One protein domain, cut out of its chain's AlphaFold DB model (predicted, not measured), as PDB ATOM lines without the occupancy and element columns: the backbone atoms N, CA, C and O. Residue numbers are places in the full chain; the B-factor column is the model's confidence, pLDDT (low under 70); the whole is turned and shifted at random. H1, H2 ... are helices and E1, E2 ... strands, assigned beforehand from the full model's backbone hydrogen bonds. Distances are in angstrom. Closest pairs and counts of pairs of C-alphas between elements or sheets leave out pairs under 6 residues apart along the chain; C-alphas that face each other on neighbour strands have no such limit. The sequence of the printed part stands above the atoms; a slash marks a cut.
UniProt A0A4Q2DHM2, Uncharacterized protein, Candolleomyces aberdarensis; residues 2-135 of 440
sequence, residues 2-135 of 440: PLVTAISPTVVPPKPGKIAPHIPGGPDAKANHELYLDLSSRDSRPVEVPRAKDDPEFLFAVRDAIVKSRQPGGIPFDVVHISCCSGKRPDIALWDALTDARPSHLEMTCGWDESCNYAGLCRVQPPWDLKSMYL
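Overview. This is residues 2 to 135 of the 440 residues of an uncharacterized protein of Candolleomyces aberdarensis (UniProt A0A4Q2DHM2). One slightly twisted sheet of five strands makes a wall, with three helices in a row on one side of it: H1 covers the E1 edge, and H2 and H3 stand farther off. Residues 19 to 22 of the link from E1 to E2 cross over the opposite face, and residues 45 to 50 stick out as a free loop at one end of the longest axis. The 134 printed residues hold, in order, E1 E2 H1 E3 H2 E4 H3 E5; the sheet's order is E1 E2 E3 E4 E5, all parallel. The class is mixed, helices and strands, with under half of the residues in named elements. The whole is compact, with a radius of gyration of the C-alphas of 14.4 A and spans of 44 by 31 by 29 A.

Arrangement. Edge strand E1, residues 3 to 7, is parallel to E2, residues 33 to 38, with N 5 and O 34 2.8 A apart, within hydrogen-bond range. H1, residues 56 to 70, is on the sheet, two layers with a helix on one face, at a height over the sheet of 9.8 A. It lies over E1 and runs along the strands, at 3 degrees to E1 on the local plane. The closest C-alphas of E1 and H1, those of Ile 7 and Val 62, are 7.0 A apart. E3, residues 79 to 85, is parallel to E2, with N 37 and O 81 at 2.8 A. H2, residues 92 to 97, is not on the sheet; it touches residues 59 to 63 of H1 alone, at a steep tilt of 39 degrees, the same way, with the C-alphas of Arg 63 and Ala 97 closest at 5.5 A. E4, residues 105 to 110, is parallel to E3, with N 82 and O 107 at 2.8 A. H3, residues 119 to 123, is not on the sheet and touches H2, closest at the C-alphas of Trp 95 and Gly 120, 5.8 A. Edge strand E5, residues 132 to 135, is parallel to E4, with N 108 and O 134 at 2.9 A. E2 H1 E3, E3 H2 E4 and E4 H3 E5 are strand-helix-strand units, two parallel neighbour strands with a helix between, each with a right-handed crossover. Every O i to N i+4 pair is within hydrogen-bond range in H1 and H2; in H3 it is 0 of 1, against 2 of 2 O i to N i+3 pairs.

Along the chain. E1 begins at C-alpha 3 (136.886, 166.892, 198.718) and is 13.2 A long; E2 is 16.1 A. H1, 21.4 A, begins at C-alpha 56 (142.184, 190.589, 194.168). E3 is 16.4 A, H2 8.6 A, E4 16.9 A and H3 8.4 A. E5, 10.1 A, ends at C-alpha 135 (157.156, 169.245, 190.812).

Size, cuts and confidence. The C-alphas farthest apart, those of Gly 25 and Glu 48, are 45.5 A apart. The printed part has no cut; the links E1 to E2 and E2 to H1 are long. Mean pLDDT of the printed part is 87.5, with residues 17, 27 and 41 to 54 under 70.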
ATOM      1  N   PRO A   2     137.725 162.338 197.330       88.19
ATOM      2  CA  PRO A   2     138.391 163.489 197.943       88.19
ATOM      3  C   PRO A   2     137.493 164.723 197.822       88.19
ATOM      4  O   PRO A   2     136.809 164.889 196.806       88.19
ATOM      5  N   LEU A   3     137.459 165.559 198.858       92.44
ATOM      6  CA  LEU A   3     136.886 166.892 198.718       92.44
ATOM      7  C   LEU A   3     137.868 167.722 197.882       92.44
ATOM      8  O   LEU A   3     139.064 167.689 198.148       92.44
ATOM      9  N   VAL A   4     137.381 168.445 196.876       93.75
ATOM     10  CA  VAL A   4     138.220 169.313 196.040       93.75
ATOM     11  C   VAL A   4     137.619 170.710 196.043       93.75
ATOM     12  O   VAL A   4     136.490 170.905 195.586       93.75
ATOM     13  N   THR A   5     138.377 171.677 196.551       93.75
ATOM     14  CA  THR A   5     138.071 173.103 196.433       93.75
ATOM     15  C   THR A   5     138.896 173.665 195.286       93.75
ATOM     16  O   THR A   5     140.104 173.832 195.414       93.75
ATOM     17  N   ALA A   6     138.247 173.924 194.153       93.25
ATOM     18  CA  ALA A   6     138.909 174.375 192.936       93.25
ATOM     19  C   ALA A   6     138.687 175.879 192.718       93.25
ATOM     20  O   ALA A   6     137.542 176.338 192.684       93.25
ATOM     21  N   ILE A   7     139.770 176.641 192.562       90.25
ATOM     22  CA  ILE A   7     139.753 178.101 192.411       90.25
ATOM     23  C   ILE A   7     140.564 178.480 191.165       90.25
ATOM     24  O   ILE A   7     141.660 177.972 190.943       90.25
ATOM     25  N   SER A   8     140.013 179.372 190.343       87.69
ATOM     26  CA  SER A   8     140.641 179.879 189.118       87.69
ATOM     27  C   SER A   8     140.476 181.398 189.046       87.69
ATOM     28  O   SER A   8     139.440 181.896 189.491       87.69
ATOM     29  N   PRO A   9     141.430 182.142 188.455       83.38
ATOM     30  CA  PRO A   9     141.249 183.555 188.141       83.38
ATOM     31  C   PRO A   9     140.308 183.783 186.939       83.38
ATOM     32  O   PRO A   9     140.042 184.918 186.555       83.38
ATOM     33  N   THR A  10     139.780 182.728 186.303       80.94
ATOM     34  CA  THR A  10     138.696 182.862 185.317       80.94
ATOM     35  C   THR A  10     137.310 182.672 185.898       80.94
ATOM     36  O   THR A  10     137.064 181.836 186.757       80.94
ATOM     37  N   VAL A  11     136.353 183.359 185.268       75.88
ATOM     38  CA  VAL A  11     134.907 183.155 185.462       75.88
ATOM     39  C   VAL A  11     134.468 181.727 185.104       75.88
ATOM     40  O   VAL A  11     133.436 181.253 185.569       75.88
ATOM     41  N   VAL A  12     135.232 181.032 184.255       76.75
ATOM     42  CA  VAL A  12     134.976 179.628 183.928       76.75
ATOM     43  C   VAL A  12     135.436 178.782 185.112       76.75
ATOM     44  O   VAL A  12     136.629 178.815 185.420       76.75
ATOM     45  N   PRO A  13     134.540 178.005 185.749       76.06
ATOM     46  CA  PRO A  13     134.932 177.127 186.836       76.06
ATOM     47  C   PRO A  13     136.065 176.208 186.370       76.06
ATOM     48  O   PRO A  13     135.920 175.581 185.308       76.06
ATOM     49  N   PRO A  14     137.169 176.112 187.127       78.12
ATOM     50  CA  PRO A  14     138.209 175.151 186.814       78.12
ATOM     51  C   PRO A  14     137.566 173.768 186.796       78.12
ATOM     52  O   PRO A  14     136.763 173.424 187.666       78.12
ATOM     53  N   LYS A  15     137.882 172.980 185.773       77.62
ATOM     54  CA  LYS A  15     137.581 171.553 185.787       77.62
ATOM     55  C   LYS A  15     138.831 170.902 186.353       77.62
ATOM     56  O   LYS A  15     139.816 170.866 185.616       77.62
ATOM     57  N   PRO A  16     138.820 170.424 187.614       74.00
ATOM     58  CA  PRO A  16     139.928 169.626 188.110       74.00
ATOM     59  C   PRO A  16     140.213 168.547 187.072       74.00
ATOM     60  O   PRO A  16     139.275 167.949 186.519       74.00
ATOM     61  N   GLY A  17     141.489 168.355 186.750       69.88
ATOM     62  CA  GLY A  17     141.880 167.277 185.859       69.88
ATOM     63  C   GLY A  17     141.262 165.961 186.339       69.88
ATOM     64  O   GLY A  17     141.005 165.759 187.523       69.88
ATOM     65  N   LYS A  18     141.036 165.014 185.426       73.69
ATOM     66  CA  LYS A  18     140.654 163.645 185.829       73.69
ATOM     67  C   LYS A  18     141.767 162.924 186.605       73.69
ATOM     68  O   LYS A  18     141.576 161.782 187.012       73.69
ATOM     69  N   ILE A  19     142.927 163.559 186.724       72.44
ATOM     70  CA  ILE A  19     144.133 163.026 187.330       72.44
ATOM     71  C   ILE A  19     144.069 163.387 188.811       72.44
ATOM     72  O   ILE A  19     143.934 164.557 189.155       72.44
ATOM     73  N   ALA A  20     144.077 162.364 189.662       81.50
ATOM     74  CA  ALA A  20     144.184 162.549 191.102       81.50
ATOM     75  C   ALA A  20     145.580 163.096 191.447       81.50
ATOM     76  O   ALA A  20     146.525 162.768 190.727       81.50
ATOM     77  N   PRO A  21     145.722 163.874 192.534       81.69
ATOM     78  CA  PRO A  21     147.025 164.371 192.955       81.69
ATOM     79  C   PRO A  21     148.016 163.227 193.213       81.69
ATOM     80  O   PRO A  21     147.637 162.136 193.662       81.69
ATOM     81  N   HIS A  22     149.293 163.490 192.951       84.69
ATOM     82  CA  HIS A  22     150.393 162.528 193.009       84.69
ATOM     83  C   HIS A  22     150.927 162.347 194.437       84.69
ATOM     84  O   HIS A  22     152.075 162.648 194.764       84.69
ATOM     85  N   ILE A  23     150.075 161.820 195.315       83.06
ATOM     86  CA  ILE A  23     150.386 161.656 196.739       83.06
ATOM     87  C   ILE A  23     151.227 160.388 196.961       83.06
ATOM     88  O   ILE A  23     150.935 159.346 196.363       83.06
ATOM     89  N   PRO A  24     152.241 160.419 197.851       80.06
ATOM     90  CA  PRO A  24     152.933 159.207 198.266       80.06
ATOM     91  C   PRO A  24     151.974 158.171 198.852       80.06
ATOM     92  O   PRO A  24     151.055 158.500 199.600       80.06
ATOM     93  N   GLY A  25     152.223 156.900 198.547       73.94
ATOM     94  CA  GLY A  25     151.356 155.802 198.966       73.94
ATOM     95  C   GLY A  25     150.635 155.100 197.812       73.94
ATOM     96  O   GLY A  25     149.668 154.371 198.034       73.94
ATOM     97  N   GLY A  26     151.127 155.274 196.585       72.44
ATOM     98  CA  GLY A  26     150.644 154.563 195.409       72.44
ATOM     99  C   GLY A  26     149.294 155.064 194.878       72.44
ATOM    100  O   GLY A  26     148.743 156.048 195.362       72.44
ATOM    101  N   PRO A  27     148.731 154.377 193.868       69.38
ATOM    102  CA  PRO A  27     147.531 154.824 193.149       69.38
ATOM    103  C   PRO A  27     146.252 154.847 194.004       69.38
ATOM    104  O   PRO A  27     145.246 155.426 193.594       69.38
ATOM    105  N   ASP A  28     146.274 154.211 195.177       76.88
ATOM    106  CA  ASP A  28     145.152 154.187 196.115       76.88
ATOM    107  C   ASP A  28     145.221 155.302 197.171       76.88
ATOM    108  O   ASP A  28     144.211 155.550 197.844       76.88
ATOM    109  N   ALA A  29     146.365 155.989 197.305       82.94
ATOM    110  CA  ALA A  29     146.498 157.152 198.173       82.94
ATOM    111  C   ALA A  29     145.585 158.277 197.675       82.94
ATOM    112  O   ALA A  29     145.514 158.583 196.485       82.94
ATOM    113  N   LYS A  30     144.824 158.872 198.596       86.44
ATOM    114  CA  LYS A  30     143.835 159.905 198.279       86.44
ATOM    115  C   LYS A  30     143.951 161.036 199.277       86.44
ATOM    116  O   LYS A  30     144.016 160.782 200.477       86.44
ATOM    117  N   ALA A  31     143.897 162.261 198.765       91.06
ATOM    118  CA  ALA A  31     143.706 163.442 199.587       91.06
ATOM    119  C   ALA A  31     142.385 163.315 200.351       91.06
ATOM    120  O   ALA A  31     141.385 162.811 199.823       91.06
ATOM    121  N   ASN A  32     142.354 163.816 201.575       92.69
ATOM    122  CA  ASN A  32     141.096 164.079 202.252       92.69
ATOM    123  C   ASN A  32     140.472 165.357 201.683       92.69
ATOM    124  O   ASN A  32     139.266 165.381 201.413       92.69
ATOM    125  N   HIS A  33     141.296 166.386 201.457       95.50
ATOM    126  CA  HIS A  33     140.876 167.673 200.929       95.50
ATOM    127  C   HIS A  33     141.984 168.373 200.126       95.50
ATOM    128  O   HIS A  33     142.999 168.815 200.663       95.50
ATOM    129  N   GLU A  34     141.730 168.550 198.834       95.75
ATOM    130  CA  GLU A  34     142.613 169.249 197.903       95.75
ATOM    131  C   GLU A  34     142.164 170.702 197.697       95.75
ATOM    132  O   GLU A  34     140.992 170.965 197.404       95.75
ATOM    133  N   LEU A  35     143.108 171.640 197.809       96.81
ATOM    134  CA  LEU A  35     142.983 172.987 197.251       96.81
ATOM    135  C   LEU A  35     143.631 172.999 195.862       96.81
ATOM    136  O   LEU A  35     144.856 172.995 195.756       96.81
ATOM    137  N   TYR A  36     142.809 173.022 194.813       95.75
ATOM    138  CA  TYR A  36     143.258 173.049 193.421       95.75
ATOM    139  C   TYR A  36     143.224 174.480 192.874       95.75
ATOM    140  O   TYR A  36     142.162 175.106 192.828       95.75
ATOM    141  N   LEU A  37     144.374 174.992 192.439       94.94
ATOM    142  CA  LEU A  37     144.554 176.332 191.888       94.94
ATOM    143  C   LEU A  37     144.963 176.242 190.415       94.94
ATOM    144  O   LEU A  37     146.032 175.733 190.098       94.94
ATOM    145  N   ASP A  38     144.131 176.760 189.515       93.12
ATOM    146  CA  ASP A  38     144.394 176.759 188.070       93.12
ATOM    147  C   ASP A  38     144.889 178.131 187.601       93.12
ATOM    148  O   ASP A  38     144.146 179.110 187.663       93.12
ATOM    149  N   LEU A  39     146.128 178.220 187.111       91.19
ATOM    150  CA  LEU A  39     146.724 179.475 186.637       91.19
ATOM    151  C   LEU A  39     146.692 179.639 185.099       91.19
ATOM    152  O   LEU A  39     147.184 180.651 184.586       91.19
ATOM    153  N   SER A  40     146.080 178.703 184.354       84.12
ATOM    154  CA  SER A  40     146.126 178.590 182.874       84.12
ATOM    155  C   SER A  40     145.577 179.792 182.099       84.12
ATOM    156  O   SER A  40     145.915 180.033 180.936       84.12
ATOM    157  N   SER A  41     144.703 180.570 182.725       66.44
ATOM    158  CA  SER A  41     143.910 181.581 182.035       66.44
ATOM    159  C   SER A  41     144.582 182.939 181.851       66.44
ATOM    160  O   SER A  41     144.015 183.823 181.202       66.44
ATOM    161  N   ARG A  42     145.776 183.119 182.416       58.25
ATOM    162  CA  ARG A  42     146.435 184.425 182.475       58.25
ATOM    163  C   ARG A  42     147.375 184.715 181.295       58.25
ATOM    164  O   ARG A  42     147.556 185.889 180.984       58.25
ATOM    165  N   ASP A  43     147.917 183.702 180.613       58.88
ATOM    166  CA  ASP A  43     148.971 183.918 179.598       58.88
ATOM    167  C   ASP A  43     148.568 183.534 178.158       58.88
ATOM    168  O   ASP A  43     149.223 183.947 177.207       58.88
ATOM    169  N   SER A  44     147.445 182.833 177.967       55.31
ATOM    170  CA  SER A  44     147.007 182.292 176.666       55.31
ATOM    171  C   SER A  44     146.017 183.166 175.880       55.31
ATOM    172  O   SER A  44     145.531 182.742 174.831       55.31
ATOM    173  N   ARG A  45     145.695 184.387 176.336       56.09
ATOM    174  CA  ARG A  45     144.829 185.299 175.570       56.09
ATOM    175  C   ARG A  45     145.658 186.193 174.642       56.09
ATOM    176  O   ARG A  45     146.286 187.133 175.138       56.09
ATOM    177  N   PRO A  46     145.630 185.975 173.313       53.44
ATOM    178  CA  PRO A  46     145.940 187.052 172.390       53.44
ATOM    179  C   PRO A  46     144.850 188.118 172.572       53.44
ATOM    180  O   PRO A  46     143.696 187.771 172.813       53.44
ATOM    181  N   VAL A  47     145.196 189.394 172.418       48.47
ATOM    182  CA  VAL A  47     144.301 190.570 172.492       48.47
ATOM    183  C   VAL A  47     144.205 191.228 173.879       48.47
ATOM    184  O   VAL A  47     143.393 190.855 174.720       48.47
ATOM    185  N   GLU A  48     145.064 192.241 174.058       47.59
ATOM    186  CA  GLU A  48     144.848 193.611 174.585       47.59
ATOM    187  C   GLU A  48     143.884 193.902 175.753       47.59
ATOM    188  O   GLU A  48     143.687 195.072 176.077       47.59
ATOM    189  N   VAL A  49     143.309 192.923 176.452       51.62
ATOM    190  CA  VAL A  49     142.629 193.213 177.718       51.62
ATOM    191  C   VAL A  49     143.721 193.578 178.723       51.62
ATOM    192  O   VAL A  49     144.585 192.735 178.990       51.62
ATOM    193  N   PRO A  50     143.734 194.812 179.265       49.53
ATOM    194  CA  PRO A  50     144.735 195.218 180.236       49.53
ATOM    195  C   PRO A  50     144.751 194.199 181.365       49.53
ATOM    196  O   PRO A  50     143.732 193.970 182.021       49.53
ATOM    197  N   ARG A  51     145.903 193.550 181.551       53.94
ATOM    198  CA  ARG A  51     146.136 192.652 182.677       53.94
ATOM    199  C   ARG A  51     145.853 193.468 183.929       53.94
ATOM    200  O   ARG A  51     146.599 194.407 184.214       53.94
ATOM    201  N   ALA A  52     144.779 193.147 184.647       51.97
ATOM    202  CA  ALA A  52     144.642 193.616 186.012       51.97
ATOM    203  C   ALA A  52     145.856 193.045 186.750       51.97
ATOM    204  O   ALA A  52     145.955 191.835 186.962       51.97
ATOM    205  N   LYS A  53     146.859 193.900 186.990       57.09
ATOM    206  CA  LYS A  53     147.891 193.615 187.978       57.09
ATOM    207  C   LYS A  53     147.113 193.328 189.252       57.09
ATOM    208  O   LYS A  53     146.354 194.185 189.689       57.09
ATOM    209  N   ASP A  54     147.256 192.099 189.725       64.44
ATOM    210  CA  ASP A  54     146.519 191.527 190.843       64.44
ATOM    211  C   ASP A  54     145.037 191.298 190.509       64.44
ATOM    212  O   ASP A  54     144.278 192.217 190.220       64.44
ATOM    213  N   ASP A  55     144.621 190.032 190.523       81.00
ATOM    214  CA  ASP A  55     143.203 189.683 190.577       81.00
ATOM    215  C   ASP A  55     142.864 189.546 192.068       81.00
ATOM    216  O   ASP A  55     143.097 188.479 192.652       81.00
ATOM    217  N   PRO A  56     142.434 190.632 192.739       89.50
ATOM    218  CA  PRO A  56     142.184 190.589 194.168       89.50
ATOM    219  C   PRO A  56     141.078 189.589 194.500       89.50
ATOM    220  O   PRO A  56     141.150 188.965 195.553       89.50
ATOM    221  N   GLU A  57     140.094 189.391 193.616       90.75
ATOM    222  CA  GLU A  57     138.984 188.463 193.843       90.75
ATOM    223  C   GLU A  57     139.480 187.018 193.913       90.75
ATOM    224  O   GLU A  57     139.121 186.299 194.848       90.75
ATOM    225  N   PHE A  58     140.374 186.622 193.002       91.94
ATOM    226  CA  PHE A  58     141.037 185.319 193.056       91.94
ATOM    227  C   PHE A  58     141.798 185.122 194.374       91.94
ATOM    228  O   PHE A  58     141.591 184.129 195.075       91.94
ATOM    229  N   LEU A  59     142.632 186.091 194.765       94.62
ATOM    230  CA  LEU A  59     143.413 186.002 196.004       94.62
ATOM    231  C   LEU A  59     142.520 185.999 197.257       94.62
ATOM    232  O   LEU A  59     142.827 185.317 198.236       94.62
ATOM    233  N   PHE A  60     141.407 186.739 197.249       95.38
ATOM    234  CA  PHE A  60     140.415 186.700 198.325       95.38
ATOM    235  C   PHE A  60     139.717 185.346 198.404       95.38
ATOM    236  O   PHE A  60     139.542 184.841 199.512       95.38
ATOM    237  N   ALA A  61     139.370 184.735 197.271       95.56
ATOM    238  CA  ALA A  61     138.767 183.407 197.241       95.56
ATOM    239  C   ALA A  61     139.703 182.340 197.832       95.56
ATOM    240  O   ALA A  61     139.251 181.510 198.620       95.56
ATOM    241  N   VAL A  62     141.006 182.398 197.521       96.81
ATOM    242  CA  VAL A  62     142.019 181.505 198.115       96.81
ATOM    243  C   VAL A  62     142.062 181.662 199.637       96.81
ATOM    244  O   VAL A  62     141.922 180.676 200.366       96.81
ATOM    245  N   ARG A  63     142.172 182.901 200.135       97.56
ATOM    246  CA  ARG A  63     142.199 183.181 201.582       97.56
ATOM    247  C   ARG A  63     140.916 182.730 202.280       97.56
ATOM    248  O   ARG A  63     140.977 182.101 203.333       97.56
ATOM    249  N   ASP A  64     139.757 183.024 201.698       97.38
ATOM    250  CA  ASP A  64     138.452 182.640 202.245       97.38
ATOM    251  C   ASP A  64     138.296 181.113 202.322       97.38
ATOM    252  O   ASP A  64     137.831 180.591 203.337       97.38
ATOM    253  N   ALA A  65     138.759 180.378 201.305       97.50
ATOM    254  CA  ALA A  65     138.769 178.919 201.321       97.50
ATOM    255  C   ALA A  65     139.634 178.352 202.462       97.50
ATOM    256  O   ALA A  65     139.190 177.448 203.174       97.50
ATOM    257  N   ILE A  66     140.830 178.909 202.686       97.75
ATOM    258  CA  ILE A  66     141.728 178.515 203.789       97.75
ATOM    259  C   ILE A  66     141.121 178.854 205.155       97.75
ATOM    260  O   ILE A  66     141.178 178.049 206.083       97.75
ATOM    261  N   VAL A  67     140.487 180.019 205.300       97.56
ATOM    262  CA  VAL A  67     139.805 180.382 206.549       97.56
ATOM    263  C   VAL A  67     138.659 179.408 206.832       97.56
ATOM    264  O   VAL A  67     138.554 178.895 207.948       97.56
ATOM    265  N   LYS A  68     137.825 179.103 205.831       97.25
ATOM    266  CA  LYS A  68     136.700 178.164 205.963       97.25
ATOM    267  C   LYS A  68     137.150 176.743 206.292       97.25
ATOM    268  O   LYS A  68     136.513 176.098 207.122       97.25
ATOM    269  N   SER A  69     138.243 176.261 205.698       97.00
ATOM    270  CA  SER A  69     138.765 174.911 205.956       97.00
ATOM    271  C   SER A  69     139.239 174.720 207.404       97.00
ATOM    272  O   SER A  69     139.225 173.601 207.914       97.00
ATOM    273  N   ARG A  70     139.587 175.816 208.095       95.44
ATOM    274  CA  ARG A  70     140.070 175.829 209.488       95.44
ATOM    275  C   ARG A  70     139.007 176.171 210.533       95.44
ATOM    276  O   ARG A  70     139.272 176.043 211.729       95.44
ATOM    277  N   GLN A  71     137.825 176.631 210.124       96.31
ATOM    278  CA  GLN A  71     136.726 176.894 211.056       96.31
ATOM    279  C   GLN A  71     136.241 175.593 211.721       96.31
ATOM    280  O   GLN A  71     136.438 174.509 211.172       96.31
ATOM    281  N   PRO A  72     135.584 175.653 212.895       97.19
ATOM    282  CA  PRO A  72     134.999 174.468 213.518       97.19
ATOM    283  C   PRO A  72     134.062 173.719 212.557       97.19
ATOM    284  O   PRO A  72     133.075 174.277 212.084       97.19
ATOM    285  N   GLY A  73     134.374 172.450 212.277       95.69
ATOM    286  CA  GLY A  73     133.652 171.620 211.300       95.69
ATOM    287  C   GLY A  73     134.178 171.708 209.861       95.69
ATOM    288  O   GLY A  73     133.723 170.944 209.013       95.69
ATOM    289  N   GLY A  74     135.140 172.592 209.592       95.62
ATOM    290  CA  GLY A  74     135.924 172.606 208.364       95.62
ATOM    291  C   GLY A  74     136.870 171.407 208.281       95.62
ATOM    292  O   GLY A  74     137.260 170.822 209.295       95.62
ATOM    293  N   ILE A  75     137.214 171.025 207.053       95.81
ATOM    294  CA  ILE A  75     138.198 169.979 206.767       95.81
ATOM    295  C   ILE A  75     139.466 170.693 206.293       95.81
ATOM    296  O   ILE A  75     139.397 171.330 205.241       95.81
ATOM    297  N   PRO A  76     140.598 170.628 207.015       96.31
ATOM    298  CA  PRO A  76     141.852 171.232 206.570       96.31
ATOM    299  C   PRO A  76     142.318 170.658 205.231       96.31
ATOM    300  O   PRO A  76     142.070 169.487 204.949       96.31
ATOM    301  N   PHE A  77     143.004 171.471 204.430       97.19
ATOM    302  CA  PHE A  77     143.640 171.005 203.200       97.19
ATOM    303  C   PHE A  77     144.867 170.161 203.542       97.19
ATOM    304  O   PHE A  77     145.764 170.638 204.234       97.19
ATOM    305  N   ASP A  78     144.926 168.920 203.063       96.75
ATOM    306  CA  ASP A  78     146.128 168.085 203.166       96.75
ATOM    307  C   ASP A  78     146.998 168.154 201.904       96.75
ATOM    308  O   ASP A  78     148.202 167.876 201.989       96.75
ATOM    309  N   VAL A  79     146.413 168.616 200.790       96.94
ATOM    310  CA  VAL A  79     147.070 168.861 199.502       96.94
ATOM    311  C   VAL A  79     146.792 170.281 199.003       96.94
ATOM    312  O   VAL A  79     145.642 170.723 198.976       96.94
ATOM    313  N   VAL A  80     147.838 170.965 198.535       97.56
ATOM    314  CA  VAL A  80     147.714 172.129 197.643       97.56
ATOM    315  C   VAL A  80     148.273 171.743 196.277       97.56
ATOM    316  O   VAL A  80     149.422 171.322 196.183       97.56
ATOM    317  N   HIS A  81     147.464 171.898 195.232       96.50
ATOM    318  CA  HIS A  81     147.847 171.652 193.845       96.50
ATOM    319  C   HIS A  81     147.768 172.962 193.064       96.50
ATOM    320  O   HIS A  81     146.704 173.569 192.960       96.50
ATOM    321  N   ILE A  82     148.895 173.393 192.508       96.06
ATOM    322  CA  ILE A  82     149.009 174.578 191.664       96.06
ATOM    323  C   ILE A  82     149.322 174.148 190.231       96.06
ATOM    324  O   ILE A  82     150.395 173.620 189.937       96.06
ATOM    325  N   SER A  83     148.377 174.385 189.332       94.38
ATOM    326  CA  SER A  83     148.483 174.044 187.919       94.38
ATOM    327  C   SER A  83     148.835 175.259 187.068       94.38
ATOM    328  O   SER A  83     148.412 176.380 187.356       94.38
ATOM    329  N   CYS A  84     149.564 175.016 185.977       91.00
ATOM    330  CA  CYS A  84     150.013 176.019 185.012       91.00
ATOM    331  C   CYS A  84     150.942 177.084 185.619       91.00
ATOM    332  O   CYS A  84     150.776 178.283 185.385       91.00
ATOM    333  N   CYS A  85     151.920 176.630 186.405       92.75
ATOM    334  CA  CYS A  85     153.023 177.455 186.896       92.75
ATOM    335  C   CYS A  85     153.877 178.003 185.733       92.75
ATOM    336  O   CYS A  85     153.815 177.497 184.606       92.75
ATOM    337  N   SER A  86     154.627 179.069 186.015       92.62
ATOM    338  CA  SER A  86     155.582 179.707 185.095       92.62
ATOM    339  C   SER A  86     156.777 180.256 185.883       92.62
ATOM    340  O   SER A  86     156.721 180.334 187.112       92.62
ATOM    341  N   GLY A  87     157.824 180.757 185.221       89.75
ATOM    342  CA  GLY A  87     158.962 181.385 185.922       89.75
ATOM    343  C   GLY A  87     158.568 182.615 186.763       89.75
ATOM    344  O   GLY A  87     159.312 183.090 187.619       89.75
ATOM    345  N   LYS A  88     157.352 183.139 186.556       91.38
ATOM    346  CA  LYS A  88     156.780 184.268 187.310       91.38
ATOM    347  C   LYS A  88     155.639 183.863 188.239       91.38
ATOM    348  O   LYS A  88     155.107 184.739 188.923       91.38
ATOM    349  N   ARG A  89     155.196 182.599 188.213       91.25
ATOM    350  CA  ARG A  89     154.046 182.136 188.993       91.25
ATOM    351  C   ARG A  89     154.260 180.763 189.640       91.25
ATOM    352  O   ARG A  89     154.727 179.859 188.956       91.25
ATOM    353  N   PRO A  90     153.761 180.553 190.869       94.38
ATOM    354  CA  PRO A  90     153.028 181.502 191.720       94.38
ATOM    355  C   PRO A  90     153.798 182.774 192.077       94.38
ATOM    356  O   PRO A  90     155.000 182.749 192.313       94.38
ATOM    357  N   ASP A  91     153.095 183.904 192.041       93.31
ATOM    358  CA  ASP A  91     153.672 185.192 192.409       93.31
ATOM    359  C   ASP A  91     153.638 185.381 193.934       93.31
ATOM    360  O   ASP A  91     152.993 184.632 194.672       93.31
ATOM    361  N   ILE A  92     154.344 186.407 194.411       94.06
ATOM    362  CA  ILE A  92     154.410 186.763 195.833       94.06
ATOM    363  C   ILE A  92     153.012 186.887 196.461       94.06
ATOM    364  O   ILE A  92     152.788 186.391 197.562       94.06
ATOM    365  N   ALA A  93     152.064 187.518 195.766       94.69
ATOM    366  CA  ALA A  93     150.734 187.769 196.309       94.69
ATOM    367  C   ALA A  93     149.928 186.472 196.490       94.69
ATOM    368  O   ALA A  93     149.156 186.358 197.449       94.69
ATOM    369  N   LEU A  94     150.117 185.490 195.600       95.81
ATOM    370  CA  LEU A  94     149.535 184.159 195.736       95.81
ATOM    371  C   LEU A  94     150.173 183.367 196.883       95.81
ATOM    372  O   LEU A  94     149.438 182.780 197.677       95.81
ATOM    373  N   TRP A  95     151.500 183.399 197.033       96.94
ATOM    374  CA  TRP A  95     152.169 182.780 198.184       96.94
ATOM    375  C   TRP A  95     151.687 183.374 199.514       96.94
ATOM    376  O   TRP A  95     151.351 182.633 200.437       96.94
ATOM    377  N   ASP A  96     151.528 184.696 199.579       96.00
ATOM    378  CA  ASP A  96     150.985 185.377 200.758       96.00
ATOM    379  C   ASP A  96     149.505 184.998 200.999       96.00
ATOM    380  O   ASP A  96     149.063 184.889 202.144       96.00
ATOM    381  N   ALA A  97     148.711 184.758 199.947       96.81
ATOM    382  CA  ALA A  97     147.329 184.276 200.067       96.81
ATOM    383  C   ALA A  97     147.224 182.819 200.556       96.81
ATOM    384  O   ALA A  97     146.203 182.450 201.133       96.81
ATOM    385  N   LEU A  98     148.273 182.025 200.345       97.50
ATOM    386  CA  LEU A  98     148.408 180.623 200.747       97.50
ATOM    387  C   LEU A  98     148.912 180.430 202.192       97.50
ATOM    388  O   LEU A  98     148.985 179.299 202.688       97.50
ATOM    389  N   THR A  99     149.224 181.531 202.881       96.06
ATOM    390  CA  THR A  99     149.476 181.589 204.328       96.06
ATOM    391  C   THR A  99     148.438 180.758 205.080       96.06
ATOM    392  O   THR A  99     147.253 180.763 204.748       96.06
ATOM    393  N   ASP A 100     148.884 180.030 206.103       96.19
ATOM    394  CA  ASP A 100     148.040 179.194 206.959       96.19
ATOM    395  C   ASP A 100     147.350 177.964 206.323       96.19
ATOM    396  O   ASP A 100     146.681 177.227 207.053       96.19
ATOM    397  N   ALA A 101     147.539 177.669 205.028       96.25
ATOM    398  CA  ALA A 101     146.956 176.471 204.402       96.25
ATOM    399  C   ALA A 101     147.438 175.150 205.041       96.25
ATOM    400  O   ALA A 101     146.657 174.212 205.164       96.25
ATOM    401  N   ARG A 102     148.709 175.102 205.473       95.88
ATOM    402  CA  ARG A 102     149.384 173.965 206.138       95.88
ATOM    403  C   ARG A 102     149.139 172.580 205.496       95.88
ATOM    404  O   ARG A 102     148.857 171.632 206.233       95.88
ATOM    405  N   PRO A 103     149.274 172.431 204.166       97.25
ATOM    406  CA  PRO A 103     149.243 171.119 203.541       97.25
ATOM    407  C   PRO A 103     150.412 170.248 204.006       97.25
ATOM    408  O   PRO A 103     151.459 170.741 204.429       97.25
ATOM    409  N   SER A 104     150.236 168.938 203.856       96.75
ATOM    410  CA  SER A 104     151.307 167.941 203.995       96.75
ATOM    411  C   SER A 104     151.939 167.556 202.651       96.75
ATOM    412  O   SER A 104     153.025 166.972 202.624       96.75
ATOM    413  N   HIS A 105     151.270 167.892 201.544       97.00
ATOM    414  CA  HIS A 105     151.717 167.631 200.183       97.00
ATOM    415  C   HIS A 105     151.503 168.855 199.287       97.00
ATOM    416  O   HIS A 105     150.447 169.495 199.335       97.00
ATOM    417  N   LEU A 106     152.503 169.157 198.465       97.38
ATOM    418  CA  LEU A 106     152.459 170.214 197.459       97.38
ATOM    419  C   LEU A 106     152.660 169.608 196.072       97.38
ATOM    420  O   LEU A 106     153.669 168.951 195.829       97.38
ATOM    421  N   GLU A 107     151.735 169.883 195.161       96.75
ATOM    422  CA  GLU A 107     151.863 169.543 193.748       96.75
ATOM    423  C   GLU A 107     151.928 170.822 192.911       96.75
ATOM    424  O   GLU A 107     151.075 171.703 193.031       96.75
ATOM    425  N   MET A 108     152.949 170.937 192.068       96.69
ATOM    426  CA  MET A 108     153.134 172.062 191.157       96.69
ATOM    427  C   MET A 108     153.390 171.534 189.750       96.69
ATOM    428  O   MET A 108     154.317 170.755 189.532       96.69
ATOM    429  N   THR A 109     152.569 171.960 188.794       95.06
ATOM    430  CA  THR A 109     152.709 171.578 187.384       95.06
ATOM    431  C   THR A 109     152.849 172.820 186.516       95.06
ATOM    432  O   THR A 109     152.063 173.765 186.633       95.06
ATOM    433  N   CYS A 110     153.869 172.847 185.661       92.44
ATOM    434  CA  CYS A 110     154.100 173.962 184.747       92.44
ATOM    435  C   CYS A 110     153.172 173.909 183.540       92.44
ATOM    436  O   CYS A 110     152.689 172.852 183.131       92.44
ATOM    437  N   GLY A 111     152.906 175.088 182.982       85.44
ATOM    438  CA  GLY A 111     152.325 175.201 181.651       85.44
ATOM    439  C   GLY A 111     153.403 175.114 180.567       85.44
ATOM    440  O   GLY A 111     154.467 174.541 180.756       85.44
ATOM    441  N   TRP A 112     153.134 175.769 179.442       83.06
ATOM    442  CA  TRP A 112     154.019 175.834 178.272       83.06
ATOM    443  C   TRP A 112     155.384 176.495 178.503       83.06
ATOM    444  O   TRP A 112     156.273 176.315 177.687       83.06
ATOM    445  N   ASP A 113     155.525 177.296 179.560       85.12
ATOM    446  CA  ASP A 113     156.781 177.979 179.913       85.12
ATOM    447  C   ASP A 113     157.808 177.019 180.530       85.12
ATOM    448  O   ASP A 113     158.956 177.393 180.723       85.12
ATOM    449  N   GLU A 114     157.358 175.818 180.924       90.06
ATOM    450  CA  GLU A 114     158.152 174.754 181.552       90.06
ATOM    451  C   GLU A 114     158.941 175.186 182.806       90.06
ATOM    452  O   GLU A 114     159.685 174.403 183.378       90.06
ATOM    453  N   SER A 115     158.731 176.406 183.291       93.69
ATOM    454  CA  SER A 115     159.431 177.006 184.423       93.69
ATOM    455  C   SER A 115     158.506 177.110 185.632       93.69
ATOM    456  O   SER A 115     157.309 177.363 185.481       93.69
ATOM    457  N   CYS A 116     159.039 176.972 186.844       94.62
ATOM    458  CA  CYS A 116     158.256 177.031 188.075       94.62
ATOM    459  C   CYS A 116     158.890 177.951 189.119       94.62
ATOM    460  O   CYS A 116     160.025 177.723 189.525       94.62
ATOM    461  N   ASN A 117     158.126 178.931 189.611       94.38
ATOM    462  CA  ASN A 117     158.543 179.782 190.727       94.38
ATOM    463  C   ASN A 117     158.004 179.250 192.064       94.38
ATOM    464  O   ASN A 117     156.858 179.508 192.440       94.38
ATOM    465  N   TYR A 118     158.840 178.529 192.793       94.94
ATOM    466  CA  TYR A 118     158.623 178.056 194.157       94.94
ATOM    467  C   TYR A 118     159.456 178.813 195.211       94.94
ATOM    468  O   TYR A 118     159.333 178.523 196.403       94.94
ATOM    469  N   ALA A 119     160.220 179.842 194.835       92.50
ATOM    470  CA  ALA A 119     160.991 180.681 195.757       92.50
ATOM    471  C   ALA A 119     160.107 181.324 196.835       92.50
ATOM    472  O   ALA A 119     160.524 181.489 197.984       92.50
ATOM    473  N   GLY A 120     158.853 181.647 196.505       92.38
ATOM    474  CA  GLY A 120     157.912 182.217 197.467       92.38
ATOM    475  C   GLY A 120     157.445 181.258 198.567       92.38
ATOM    476  O   GLY A 120     156.815 181.715 199.520       92.38
ATOM    477  N   LEU A 121     157.830 179.976 198.536       95.00
ATOM    478  CA  LEU A 121     157.638 179.054 199.660       95.00
ATOM    479  C   LEU A 121     158.249 179.585 200.972       95.00
ATOM    480  O   LEU A 121     157.718 179.315 202.046       95.00
ATOM    481  N   CYS A 122     159.317 180.392 200.916       93.50
ATOM    482  CA  CYS A 122     159.890 181.026 202.112       93.50
ATOM    483  C   CYS A 122     158.964 182.062 202.780       93.50
ATOM    484  O   CYS A 122     159.175 182.414 203.941       93.50
ATOM    485  N   ARG A 123     157.947 182.556 202.062       92.31
ATOM    486  CA  ARG A 123     157.028 183.603 202.532       92.31
ATOM    487  C   ARG A 123     155.810 183.057 203.252       92.31
ATOM    488  O   ARG A 123     155.150 183.788 203.980       92.31
ATOM    489  N   VAL A 124     155.502 181.785 203.044       95.38
ATOM    490  CA  VAL A 124     154.328 181.158 203.632       95.38
ATOM    491  C   VAL A 124     154.500 181.079 205.150       95.38
ATOM    492  O   VAL A 124     155.444 180.461 205.645       95.38
ATOM    493  N   GLN A 125     153.575 181.696 205.891       94.94
ATOM    494  CA  GLN A 125     153.611 181.727 207.354       94.94
ATOM    495  C   GLN A 125     152.399 181.009 207.988       94.94
ATOM    496  O   GLN A 125     151.266 181.180 207.541       94.94
ATOM    497  N   PRO A 126     152.610 180.185 209.034       95.62
ATOM    498  CA  PRO A 126     153.901 179.567 209.340       95.62
ATOM    499  C   PRO A 126     154.365 178.677 208.171       95.62
ATOM    500  O   PRO A 126     153.525 178.276 207.354       95.62
ATOM    501  N   PRO A 127     155.659 178.307 208.119       96.00
ATOM    502  CA  PRO A 127     156.144 177.351 207.136       96.00
ATOM    503  C   PRO A 127     155.292 176.083 207.139       96.00
ATOM    504  O   PRO A 127     154.918 175.566 208.197       96.00
ATOM    505  N   TRP A 128     154.962 175.594 205.950       96.56
ATOM    506  CA  TRP A 128     154.210 174.353 205.808       96.56
ATOM    507  C   TRP A 128     155.043 173.157 206.279       96.56
ATOM    508  O   TRP A 128     156.215 173.043 205.929       96.56
ATOM    509  N   ASP A 129     154.427 172.232 207.019       95.75
ATOM    510  CA  ASP A 129     155.051 170.957 207.408       95.75
ATOM    511  C   ASP A 129     154.922 169.935 206.265       95.75
ATOM    512  O   ASP A 129     154.301 168.877 206.408       95.75
ATOM    513  N   LEU A 130     155.454 170.291 205.091       96.88
ATOM    514  CA  LEU A 130     155.413 169.430 203.915       96.88
ATOM    515  C   LEU A 130     156.189 168.138 204.187       96.88
ATOM    516  O   LEU A 130     157.365 168.161 204.546       96.88
ATOM    517  N   LYS A 131     155.534 167.002 203.953       96.81
ATOM    518  CA  LYS A 131     156.173 165.680 203.920       96.81
ATOM    519  C   LYS A 131     156.529 165.263 202.510       96.81
ATOM    520  O   LYS A 131     157.450 164.474 202.316       96.81
ATOM    521  N   SER A 132     155.815 165.788 201.519       96.88
ATOM    522  CA  SER A 132     156.054 165.415 200.135       96.88
ATOM    523  C   SER A 132     155.785 166.531 199.144       96.88
ATOM    524  O   SER A 132     154.973 167.420 199.400       96.88
ATOM    525  N   MET A 133     156.476 166.461 198.011       97.00
ATOM    526  CA  MET A 133     156.331 167.410 196.919       97.00
ATOM    527  C   MET A 133     156.399 166.696 195.568       97.00
ATOM    528  O   MET A 133     157.235 165.811 195.368       97.00
ATOM    529  N   TYR A 134     155.522 167.099 194.655       96.44
ATOM    530  CA  TYR A 134     155.564 166.756 193.240       96.44
ATOM    531  C   TYR A 134     155.766 168.040 192.440       96.44
ATOM    532  O   TYR A 134     154.974 168.976 192.558       96.44
ATOM    533  N   LEU A 135     156.818 168.091 191.631       96.44
ATOM    534  CA  LEU A 135     157.156 169.245 190.812       96.44
ATOM    535  C   LEU A 135     157.385 168.793 189.370       96.44
ATOM    536  O   LEU A 135     158.376 168.127 189.086       96.44
TER     537      LEU A 135